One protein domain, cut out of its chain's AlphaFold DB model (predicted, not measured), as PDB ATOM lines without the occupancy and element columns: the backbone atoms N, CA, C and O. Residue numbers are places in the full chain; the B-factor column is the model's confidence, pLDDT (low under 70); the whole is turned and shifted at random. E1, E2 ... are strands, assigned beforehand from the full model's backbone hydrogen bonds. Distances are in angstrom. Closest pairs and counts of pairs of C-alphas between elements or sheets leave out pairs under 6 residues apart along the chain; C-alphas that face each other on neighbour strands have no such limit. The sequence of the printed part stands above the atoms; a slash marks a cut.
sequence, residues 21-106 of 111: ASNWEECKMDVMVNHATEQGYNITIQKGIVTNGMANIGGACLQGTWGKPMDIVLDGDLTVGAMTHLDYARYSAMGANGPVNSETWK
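What this domain is: This is residues 21 to 106 of the 111 residues of an uncharacterized protein of Alphaproteobacteria bacterium (UniProt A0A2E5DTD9). One twisted sheet of five strands curls into a small, partly closed barrel, with E1 and E2 bent sharply and the hairpin of E4 and E5 reaching to one end of the longest axis. Its two edges come together in one place, where residues 74 to 75, just after E3, pair with residues 105 to 106 of E5. The printed part has 86 residues with five named strands, E1 to E5 along the chain, and no named helix; the sheet order is E3, E2, E1, E4, E5, all antiparallel, and the class is all strand. The whole is compact, with a radius of gyration of the C-alphas of 13.5 A and spans of 41 by 30 by 20 A.

How they stand to each other: E1, residues 23 to 36, is an inner strand and bends by 88 degrees at residue 33. On one side its antiparallel neighbour is E4, residues 83 to 95, with N 27 and O 88 within hydrogen-bond range at 2.8 A. On the other side is E2, residues 41 to 53, which bends by 89 degrees at residue 44; N 30 and O 47 are 2.8 A apart. E3, residues 69 to 72, is an edge strand antiparallel to E2, with N 43 and O 70 at 2.8 A. The other edge strand is E5, residues 98 to 106, antiparallel to E4, with N 91 and O 102 at 2.9 A. E1, E2 and E3 form a meander, each strand the antiparallel neighbour of the one before. With E4, the antiparallel neighbour of E1, they form a Greek key. The closest C-alphas of E3 and E5 are those of Ile 72 and Trp 105, 7.3 A apart, while E2 and E5 are apart.

Where its parts are: E1 measures 30.0 A from C-alpha 23 at (116.599, 152.348, 91.853) to C-alpha 36. E4 measures 37.1 A, E5 26.9 A and E2 25.4 A; E3 has four residues. E5 ends at C-alpha 106 at (108.380, 170.219, 91.088).

The domain as a whole: The two C-alphas farthest apart are those of Gly 81 and Ala 96, 43.1 A. The printed part has no cut. The link from E2 to E3, residues 54 to 68, is long. The mean pLDDT of the printed part is 93.7, and residue 21 is under 70.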
ATOM      1  N   ALA A  21     115.541 144.865  91.809       65.12
ATOM      2  CA  ALA A  21     116.436 146.007  91.779       65.12
ATOM      3  C   ALA A  21     115.575 147.264  91.666       65.12
ATOM      4  O   ALA A  21     115.166 147.653  90.573       65.12
ATOM      5  N   SER A  22     115.228 147.850  92.810       79.69
ATOM      6  CA  SER A  22     114.692 149.198  92.869       79.69
ATOM      7  C   SER A  22     115.851 150.177  92.764       79.69
ATOM      8  O   SER A  22     116.851 149.997  93.452       79.69
ATOM      9  N   ASN A  23     115.702 151.213  91.954       88.25
ATOM     10  CA  ASN A  23     116.599 152.348  91.853       88.25
ATOM     11  C   ASN A  23     115.772 153.611  92.043       88.25
ATOM     12  O   ASN A  23     114.720 153.764  91.425       88.25
ATOM     13  N   TRP A  24     116.247 154.523  92.879       92.81
ATOM     14  CA  TRP A  24     115.620 155.824  93.044       92.81
ATOM     15  C   TRP A  24     116.663 156.893  93.316       92.81
ATOM     16  O   TRP A  24     117.719 156.614  93.891       92.81
ATOM     17  N   GLU A  25     116.365 158.111  92.890       95.44
ATOM     18  CA  GLU A  25     117.175 159.288  93.178       95.44
ATOM     19  C   GLU A  25     116.313 160.544  93.167       95.44
ATOM     20  O   GLU A  25     115.309 160.627  92.455       95.44
ATOM     21  N   GLU A  26     116.742 161.517  93.958       96.75
ATOM     22  CA  GLU A  26     116.207 162.870  93.973       96.75
ATOM     23  C   GLU A  26     117.333 163.830  93.613       96.75
ATOM     24  O   GLU A  26     118.478 163.660  94.050       96.75
ATOM     25  N   CYS A  27     117.009 164.846  92.828       97.00
ATOM     26  CA  CYS A  27     117.969 165.798  92.312       97.00
ATOM     27  C   CYS A  27     117.435 167.222  92.395       97.00
ATOM     28  O   CYS A  27     116.247 167.468  92.200       97.00
ATOM     29  N   LYS A  28     118.349 168.169  92.596       97.00
ATOM     30  CA  LYS A  28     118.101 169.587  92.327       97.00
ATOM     31  C   LYS A  28     118.653 169.943  90.959       97.00
ATOM     32  O   LYS A  28     119.799 169.603  90.652       97.00
ATOM     33  N   MET A  29     117.834 170.614  90.163       96.88
ATOM     34  CA  MET A  29     118.085 170.876  88.752       96.88
ATOM     35  C   MET A  29     118.046 172.376  88.481       96.88
ATOM     36  O   MET A  29     117.100 173.051  88.876       96.88
ATOM     37  N   ASP A  30     119.040 172.868  87.750       97.06
ATOM     38  CA  ASP A  30     119.039 174.207  87.168       97.06
ATOM     39  C   ASP A  30     118.610 174.070  85.709       97.06
ATOM     40  O   ASP A  30     119.295 173.414  84.911       97.06
ATOM     41  N   VAL A  31     117.478 174.669  85.349       97.50
ATOM     42  CA  VAL A  31     116.882 174.513  84.016       97.50
ATOM     43  C   VAL A  31     116.575 175.863  83.385       97.50
ATOM     44  O   VAL A  31     116.179 176.802  84.072       97.50
ATOM     45  N   MET A  32     116.728 175.953  82.066       98.00
ATOM     46  CA  MET A  32     116.171 177.045  81.267       98.00
ATOM     47  C   MET A  32     114.795 176.623  80.761       98.00
ATOM     48  O   MET A  32     114.677 175.554  80.159       98.00
ATOM     49  N   VAL A  33     113.773 177.447  80.972       97.75
ATOM     50  CA  VAL A  33     112.423 177.185  80.453       97.75
ATOM     51  C   VAL A  33     112.323 177.749  79.040       97.75
ATOM     52  O   VAL A  33     112.350 178.963  78.858       97.75
ATOM     53  N   ASN A  34     112.218 176.889  78.029       97.75
ATOM     54  CA  ASN A  34     112.277 177.314  76.629       97.75
ATOM     55  C   ASN A  34     110.910 177.804  76.126       97.75
ATOM     56  O   ASN A  34     110.826 178.873  75.526       97.75
ATOM     57  N   HIS A  35     109.852 177.020  76.349       97.38
ATOM     58  CA  HIS A  35     108.464 177.352  76.006       97.38
ATOM     59  C   HIS A  35     107.480 176.439  76.754       97.38
ATOM     60  O   HIS A  35     107.862 175.379  77.248       97.38
ATOM     61  N   ALA A  36     106.214 176.851  76.841       96.38
ATOM     62  CA  ALA A  36     105.132 175.999  77.335       96.38
ATOM     63  C   ALA A  36     104.675 175.013  76.247       96.38
ATOM     64  O   ALA A  36     104.690 175.348  75.060       96.38
ATOM     65  N   THR A  37     104.256 173.819  76.652       95.94
ATOM     66  CA  THR A  37     103.666 172.787  75.787       95.94
ATOM     67  C   THR A  37     102.215 172.535  76.201       95.94
ATOM     68  O   THR A  37     101.747 173.068  77.204       95.94
ATOM     69  N   GLU A  38     101.477 171.710  75.455       93.12
ATOM     70  CA  GLU A  38     100.087 171.364  75.805       93.12
ATOM     71  C   GLU A  38      99.959 170.661  77.167       93.12
ATOM     72  O   GLU A  38      98.904 170.720  77.794       93.12
ATOM     73  N   GLN A  39     101.021 169.984  77.617       91.06
ATOM     74  CA  GLN A  39     101.020 169.144  78.818       91.06
ATOM     75  C   GLN A  39     101.933 169.677  79.933       91.06
ATOM     76  O   GLN A  39     101.938 169.121  81.028       91.06
ATOM     77  N   GLY A  40     102.714 170.728  79.674       95.06
ATOM     78  CA  GLY A  40     103.690 171.254  80.625       95.06
ATOM     79  C   GLY A  40     104.673 172.219  79.970       95.06
ATOM     80  O   GLY A  40     104.273 173.253  79.436       95.06
ATOM     81  N   TYR A  41     105.967 171.900  80.017       97.25
ATOM     82  CA  TYR A  41     107.031 172.800  79.560       97.25
ATOM     83  C   TYR A  41     108.147 172.062  78.830       97.25
ATOM     84  O   TYR A  41     108.555 170.977  79.234       97.25
ATOM     85  N   ASN A  42     108.704 172.705  77.808       97.62
ATOM     86  CA  ASN A  42     109.977 172.319  77.224       97.62
ATOM     87  C   ASN A  42     111.100 173.037  77.981       97.62
ATOM     88  O   ASN A  42     111.124 174.272  78.046       97.62
ATOM     89  N   ILE A  43     112.035 172.278  78.541       97.88
ATOM     90  CA  ILE A  43     113.154 172.799  79.327       97.88
ATOM     91  C   ILE A  43     114.497 172.329  78.774       97.88
ATOM     92  O   ILE A  43     114.593 171.291  78.126       97.88
ATOM     93  N   THR A  44     115.560 173.067  79.084       98.12
ATOM     94  CA  THR A  44     116.944 172.622  78.883       98.12
ATOM     95  C   THR A  44     117.640 172.527  80.232       98.12
ATOM     96  O   THR A  44     117.832 173.547  80.901       98.12
ATOM     97  N   ILE A  45     118.063 171.324  80.623       97.69
ATOM     98  CA  ILE A  45     118.826 171.119  81.861       97.69
ATOM     99  C   ILE A  45     120.238 171.680  81.672       97.69
ATOM    100  O   ILE A  45     120.973 171.247  80.782       97.69
ATOM    101  N   GLN A  46     120.616 172.627  82.526       97.38
ATOM    102  CA  GLN A  46     121.968 173.190  82.575       97.38
ATOM    103  C   GLN A  46     122.848 172.406  83.545       97.38
ATOM    104  O   GLN A  46     124.021 172.149  83.272       97.38
ATOM    105  N   LYS A  47     122.273 172.016  84.685       96.19
ATOM    106  CA  LYS A  47     122.960 171.264  85.731       96.19
ATOM    107  C   LYS A  47     121.958 170.458  86.544       96.19
ATOM    108  O   LYS A  47     120.834 170.894  86.759       96.19
ATOM    109  N   GLY A  48     122.399 169.307  87.038       96.44
ATOM    110  CA  GLY A  48     121.651 168.497  87.989       96.44
ATOM    111  C   GLY A  48     122.571 167.906  89.043       96.44
ATOM    112  O   GLY A  48     123.643 167.398  88.705       96.44
ATOM    113  N   ILE A  49     122.168 167.958  90.309       97.12
ATOM    114  CA  ILE A  49     122.930 167.395  91.428       97.12
ATOM    115  C   ILE A  49     122.033 166.434  92.193       97.12
ATOM    116  O   ILE A  49     120.947 166.823  92.620       97.12
ATOM    117  N   VAL A  50     122.505 165.205  92.402       97.44
ATOM    118  CA  VAL A  50     121.825 164.228  93.261       97.44
ATOM    119  C   VAL A  50     121.832 164.743  94.699       97.44
ATOM    120  O   VAL A  50     122.896 164.967  95.280       97.44
ATOM    121  N   THR A  51     120.655 164.921  95.287       97.19
ATOM    122  CA  THR A  51     120.494 165.333  96.689       97.19
ATOM    123  C   THR A  51     120.158 164.171  97.606       97.19
ATOM    124  O   THR A  51     120.406 164.266  98.806       97.19
ATOM    125  N   ASN A  52     119.606 163.087  97.062       96.62
ATOM    126  CA  ASN A  52     119.215 161.910  97.826       96.62
ATOM    127  C   ASN A  52     119.083 160.683  96.909       96.62
ATOM    128  O   ASN A  52     118.968 160.822  95.690       96.62
ATOM    129  N   GLY A  53     119.055 159.487  97.492       91.50
ATOM    130  CA  GLY A  53     118.808 158.243  96.763       91.50
ATOM    131  C   GLY A  53     119.955 157.256  96.732       91.50
ATOM    132  O   GLY A  53     120.869 157.293  97.549       91.50
ATOM    133  N   MET A  54     119.853 156.327  95.785       89.88
ATOM    134  CA  MET A  54     120.811 155.235  95.592       89.88
ATOM    135  C   MET A  54     122.002 155.634  94.716       89.88
ATOM    136  O   MET A  54     123.017 154.940  94.703       89.88
ATOM    137  N   ALA A  55     121.880 156.738  93.977       89.50
ATOM    138  CA  ALA A  55     122.989 157.347  93.260       89.50
ATOM    139  C   ALA A  55     123.930 158.099  94.220       89.50
ATOM    140  O   ALA A  55     123.597 158.380  95.370       89.50
ATOM    141  N   ASN A  56     125.127 158.443  93.740       92.94
ATOM    142  CA  ASN A  56     126.106 159.169  94.542       92.94
ATOM    143  C   ASN A  56     125.621 160.597  94.842       92.94
ATOM    144  O   ASN A  56     125.554 161.421  93.928       92.94
ATOM    145  N   ILE A  57     125.322 160.898  96.109       96.19
ATOM    146  CA  ILE A  57     124.925 162.242  96.556       96.19
ATOM    147  C   ILE A  57     126.034 163.251  96.224       96.19
ATOM    148  O   ILE A  57     127.219 162.993  96.424       96.19
ATOM    149  N   GLY A  58     125.647 164.405  95.682       96.31
ATOM    150  CA  GLY A  58     126.565 165.412  95.143       96.31
ATOM    151  C   GLY A  58     127.073 165.100  93.729       96.31
ATOM    152  O   GLY A  58     127.696 165.956  93.103       96.31
ATOM    153  N   GLY A  59     126.793 163.903  93.208       95.75
ATOM    154  CA  GLY A  59     127.088 163.512  91.834       95.75
ATOM    155  C   GLY A  59     126.183 164.192  90.806       95.75
ATOM    156  O   GLY A  59     125.153 164.786  91.136       95.75
ATOM    157  N   ALA A  60     126.576 164.088  89.535       95.25
ATOM    158  CA  ALA A  60     125.808 164.617  88.416       95.25
ATOM    159  C   ALA A  60     124.518 163.810  88.199       95.25
ATOM    160  O   ALA A  60     124.564 162.589  88.056       95.25
ATOM    161  N   CYS A  61     123.383 164.504  88.123       95.00
ATOM    162  CA  CYS A  61     122.079 163.912  87.834       95.00
ATOM    163  C   CYS A  61     121.657 164.179  86.384       95.00
ATOM    164  O   CYS A  61     121.816 165.294  85.885       95.00
ATOM    165  N   LEU A  62     121.139 163.151  85.702       91.94
ATOM    166  CA  LEU A  62     120.733 163.180  84.287       91.94
ATOM    167  C   LEU A  62     121.792 163.748  83.318       91.94
ATOM    168  O   LEU A  62     121.447 164.348  82.300       91.94
ATOM    169  N   GLN A  63     123.086 163.539  83.588       93.25
ATOM    170  CA  GLN A  63     124.184 164.170  82.835       93.25
ATOM    171  C   GLN A  63     124.082 164.009  81.304       93.25
ATOM    172  O   GLN A  63     124.386 164.937  80.563       93.25
ATOM    173  N   GLY A  64     123.608 162.858  80.807       92.12
ATOM    174  CA  GLY A  64     123.461 162.596  79.364       92.12
ATOM    175  C   GLY A  64     122.404 163.449  78.637       92.12
ATOM    176  O   GLY A  64     122.350 163.440  77.398       92.12
ATOM    177  N   THR A  65     121.578 164.176  79.392       93.56
ATOM    178  CA  THR A  65     120.507 165.057  78.891       93.56
ATOM    179  C   THR A  65     120.867 166.540  78.972       93.56
ATOM    180  O   THR A  65     120.149 167.372  78.427       93.56
ATOM    181  N   TRP A  66     121.989 166.888  79.609       96.00
ATOM    182  CA  TRP A  66     122.388 168.284  79.765       96.00
ATOM    183  C   TRP A  66     122.591 168.963  78.408       96.00
ATOM    184  O   TRP A  66     123.148 168.377  77.476       96.00
ATOM    185  N   GLY A  67     122.111 170.204  78.303       95.69
ATOM    186  CA  GLY A  67     122.149 170.999  77.074       95.69
ATOM    187  C   GLY A  67     121.178 170.544  75.979       95.69
ATOM    188  O   GLY A  67     121.176 171.140  74.902       95.69
ATOM    189  N   LYS A  68     120.356 169.515  76.222       96.44
ATOM    190  CA  LYS A  68     119.329 169.055  75.278       96.44
ATOM    191  C   LYS A  68     117.943 169.497  75.754       96.44
ATOM    192  O   LYS A  68     117.674 169.414  76.954       96.44
ATOM    193  N   PRO A  69     117.069 169.948  74.840       96.50
ATOM    194  CA  PRO A  69     115.690 170.242  75.189       96.50
ATOM    195  C   PRO A  69     114.934 168.944  75.499       96.50
ATOM    196  O   PRO A  69     115.127 167.932  74.819       96.50
ATOM    197  N   MET A  70     114.062 168.983  76.501       96.00
ATOM    198  CA  MET A  70     113.141 167.899  76.839       96.00
ATOM    199  C   MET A  70     111.821 168.451  77.372       96.00
ATOM    200  O   MET A  70     111.799 169.507  78.004       96.00
ATOM    201  N   ASP A  71     110.740 167.718  77.136       96.69
ATOM    202  CA  ASP A  71     109.423 168.063  77.657       96.69
ATOM    203  C   ASP A  71     109.222 167.437  79.035       96.69
ATOM    204  O   ASP A  71     109.530 166.262  79.248       96.69
ATOM    205  N   ILE A  72     108.699 168.232  79.965       95.81
ATOM    206  CA  ILE A  72     108.358 167.804  81.318       95.81
ATOM    207  C   ILE A  72     106.925 168.196  81.657       95.81
ATOM    208  O   ILE A  72     106.398 169.200  81.172       95.81
ATOM    209  N   VAL A  73     106.326 167.410  82.543       95.44
ATOM    210  CA  VAL A  73     105.022 167.685  83.148       95.44
ATOM    211  C   VAL A  73     105.255 167.977  84.625       95.44
ATOM    212  O   VAL A  73     105.916 167.196  85.315       95.44
ATOM    213  N   LEU A  74     104.739 169.104  85.104       93.75
ATOM    214  CA  LEU A  74     104.805 169.497  86.509       93.75
ATOM    215  C   LEU A  74     103.586 170.329  86.890       93.75
ATOM    216  O   LEU A  74     103.015 171.022  86.050       93.75
ATOM    217  N   ASP A  75     103.246 170.297  88.173       85.12
ATOM    218  CA  ASP A  75     102.240 171.182  88.747       85.12
ATOM    219  C   ASP A  75     102.893 172.513  89.145       85.12
ATOM    220  O   ASP A  75     103.819 172.545  89.963       85.12
ATOM    221  N   GLY A  76     102.405 173.615  88.573       84.19
ATOM    222  CA  GLY A  76     102.864 174.973  88.862       84.19
ATOM    223  C   GLY A  76     103.251 175.763  87.615       84.19
ATOM    224  O   GLY A  76     103.612 175.198  86.584       84.19
ATOM    225  N   ASP A  77     103.193 177.088  87.729       89.44
ATOM    226  CA  ASP A  77     103.505 177.986  86.623       89.44
ATOM    227  C   ASP A  77     105.005 178.283  86.562       89.44
ATOM    228  O   ASP A  77     105.608 178.767  87.525       89.44
ATOM    229  N   LEU A  78     105.607 178.036  85.399       93.69
ATOM    230  CA  LEU A  78     106.971 178.451  85.091       93.69
ATOM    231  C   LEU A  78     106.993 179.692  84.198       93.69
ATOM    232  O   LEU A  78     106.163 179.866  83.306       93.69
ATOM    233  N   THR A  79     108.008 180.537  84.393       95.12
ATOM    234  CA  THR A  79     108.256 181.688  83.517       95.12
ATOM    235  C   THR A  79     109.116 181.267  82.328       95.12
ATOM    236  O   THR A  79     110.270 180.877  82.492       95.12
ATOM    237  N   VAL A  80     108.562 181.369  81.120       96.69
ATOM    238  CA  VAL A  80     109.287 181.101  79.868       96.69
ATOM    239  C   VAL A  80     110.441 182.095  79.687       96.69
ATOM    240  O   VAL A  80     110.295 183.287  79.946       96.69
ATOM    241  N   GLY A  81     111.590 181.601  79.229       95.69
ATOM    242  CA  GLY A  81     112.821 182.368  79.035       95.69
ATOM    243  C   GLY A  81     113.630 182.603  80.313       95.69
ATOM    244  O   GLY A  81     114.639 183.305  80.262       95.69
ATOM    245  N   ALA A  82     113.208 182.041  81.451       94.25
ATOM    246  CA  ALA A  82     113.895 182.191  82.727       94.25
ATOM    247  C   ALA A  82     114.655 180.922  83.135       94.25
ATOM    248  O   ALA A  82     114.220 179.792  82.898       94.25
ATOM    249  N   MET A  83     115.773 181.135  83.832       96.62
ATOM    250  CA  MET A  83     116.413 180.087  84.619       96.62
ATOM    251  C   MET A  83     115.582 179.814  85.872       96.62
ATOM    252  O   MET A  83     115.232 180.745  86.597       96.62
ATOM    253  N   THR A  84     115.285 178.543  86.125       95.19
ATOM    254  CA  THR A  84     114.483 178.086  87.265       95.19
ATOM    255  C   THR A  84     115.152 176.894  87.946       95.19
ATOM    256  O   THR A  84     115.843 176.105  87.301       95.19
ATOM    257  N   HIS A  85     114.925 176.760  89.253       95.69
ATOM    258  CA  HIS A  85     115.328 175.594  90.030       95.69
ATOM    259  C   HIS A  85     114.152 174.632  90.189       95.69
ATOM    260  O   HIS A  85     113.076 175.034  90.647       95.69
ATOM    261  N   LEU A  86     114.362 173.375  89.804       96.56
ATOM    262  CA  LEU A  86     113.373 172.312  89.939       96.56
ATOM    263  C   LEU A  86     113.911 171.181  90.813       96.56
ATOM    264  O   LEU A  86     115.085 170.813  90.731       96.56
ATOM    265  N   ASP A  87     113.017 170.587  91.593       96.69
ATOM    266  CA  ASP A  87     113.247 169.313  92.254       96.69
ATOM    267  C   ASP A  87     112.784 168.192  91.309       96.69
ATOM    268  O   ASP A  87     111.648 168.187  90.823       96.69
ATOM    269  N   TYR A  88     113.680 167.247  91.044       96.62
ATOM    270  CA  TYR A  88     113.449 166.055  90.235       96.62
ATOM    271  C   TYR A  88     113.485 164.823  91.128       96.62
ATOM    272  O   TYR A  88     114.384 164.696  91.959       96.62
ATOM    273  N   ALA A  89     112.565 163.885  90.938       96.38
ATOM    274  CA  ALA A  89     112.657 162.577  91.573       96.38
ATOM    275  C   ALA A  89     112.266 161.475  90.595       96.38
ATOM    276  O   ALA A  89     111.242 161.582  89.915       96.38
ATOM    277  N   ARG A  90     113.049 160.394  90.577       94.50
ATOM    278  CA  ARG A  90     112.725 159.176  89.831       94.50
ATOM    279  C   ARG A  90     112.787 157.940  90.707       94.50
ATOM    280  O   ARG A  90     113.621 157.829  91.603       94.50
ATOM    281  N   TYR A  91     111.936 156.984  90.374       93.19
ATOM    282  CA  TYR A  91     111.915 155.644  90.936       93.19
ATOM    283  C   TYR A  91     111.702 154.637  89.805       93.19
ATOM    284  O   TYR A  91     110.887 154.854  88.910       93.19
ATOM    285  N   SER A  92     112.436 153.532  89.845       90.94
ATOM    286  CA  SER A  92     112.350 152.420  88.904       90.94
ATOM    287  C   SER A  92     112.490 151.116  89.674       90.94
ATOM    288  O   SER A  92     113.409 150.988  90.475       90.94
ATOM    289  N   ALA A  93     111.607 150.145  89.466       89.19
ATOM    290  CA  ALA A  93     111.696 148.838  90.111       89.19
ATOM    291  C   ALA A  93     111.060 147.730  89.270       89.19
ATOM    292  O   ALA A  93     110.327 147.984  88.312       89.19
ATOM    293  N   MET A  94     111.307 146.480  89.665       88.81
ATOM    294  CA  MET A  94     110.617 145.318  89.117       88.81
ATOM    295  C   MET A  94     109.428 144.931  90.002       88.81
ATOM    296  O   MET A  94     109.619 144.480  91.128       88.81
ATOM    297  N   GLY A  95     108.202 145.111  89.502       83.12
ATOM    298  CA  GLY A  95     106.975 144.672  90.167       83.12
ATOM    299  C   GLY A  95     106.486 143.310  89.662       83.12
ATOM    300  O   GLY A  95     106.977 142.786  88.664       83.12
ATOM    301  N   ALA A  96     105.457 142.760  90.316       85.12
ATOM    302  CA  ALA A  96     104.840 141.485  89.922       85.12
ATOM    303  C   ALA A  96     104.275 141.490  88.486       85.12
ATOM    304  O   ALA A  96     104.212 140.446  87.846       85.12
ATOM    305  N   ASN A  97     103.909 142.671  87.978       88.62
ATOM    306  CA  ASN A  97     103.323 142.866  86.651       88.62
ATOM    307  C   ASN A  97     104.319 143.446  85.628       88.62
ATOM    308  O   ASN A  97     103.901 143.923  84.576       88.62
ATOM    309  N   GLY A  98     105.622 143.441  85.929       84.81
ATOM    310  CA  GLY A  98     106.650 144.045  85.078       84.81
ATOM    311  C   GLY A  98     107.222 145.354  85.639       84.81
ATOM    312  O   GLY A  98     107.078 145.627  86.837       84.81
ATOM    313  N   PRO A  99     107.973 146.121  84.821       86.69
ATOM    314  CA  PRO A  99     108.705 147.292  85.295       86.69
ATOM    315  C   PRO A  99     107.760 148.394  85.763       86.69
ATOM    316  O   PRO A  99     106.788 148.717  85.084       86.69
ATOM    317  N   VAL A 100     108.078 148.997  86.904       88.44
ATOM    318  CA  VAL A 100     107.379 150.160  87.450       88.44
ATOM    319  C   VAL A 100     108.349 151.325  87.426       88.44
ATOM    320  O   VAL A 100     109.404 151.247  88.048       88.44
ATOM    321  N   ASN A 101     107.996 152.394  86.716       91.81
ATOM    322  CA  ASN A 101     108.776 153.625  86.659       91.81
ATOM    323  C   ASN A 101     107.877 154.802  87.028       91.81
ATOM    324  O   ASN A 101     106.745 154.884  86.551       91.81
ATOM    325  N   SER A 102     108.386 155.715  87.841       92.75
ATOM    326  CA  SER A 102     107.739 156.992  88.115       92.75
ATOM    327  C   SER A 102     108.772 158.104  88.106       92.75
ATOM    328  O   SER A 102     109.861 157.950  88.659       92.75
ATOM    329  N   GLU A 103     108.395 159.228  87.522       94.25
ATOM    330  CA  GLU A 103     109.188 160.444  87.458       94.25
ATOM    331  C   GLU A 103     108.314 161.619  87.888       94.25
ATOM    332  O   GLU A 103     107.131 161.667  87.554       94.25
ATOM    333  N   THR A 104     108.888 162.550  88.646       95.31
ATOM    334  CA  THR A 104     108.193 163.763  89.080       95.31
ATOM    335  C   THR A 104     109.110 164.973  89.012       95.31
ATOM    336  O   THR A 104     110.290 164.889  89.353       95.31
ATOM    337  N   TRP A 105     108.522 166.100  88.617       96.06
ATOM    338  CA  TRP A 105     109.140 167.419  88.573       96.06
ATOM    339  C   TRP A 105     108.333 168.376  89.441       96.06
ATOM    340  O   TRP A 105     107.101 168.349  89.418       96.06
ATOM    341  N   LYS A 106     109.013 169.213  90.225       94.94
ATOM    342  CA  LYS A 106     108.380 170.219  91.088       94.94
ATOM    343  C   LYS A 106     109.195 171.500  91.087       94.94
ATOM    344  O   LYS A 106     110.418 171.454  90.996       94.94
TER     345      LYS A 106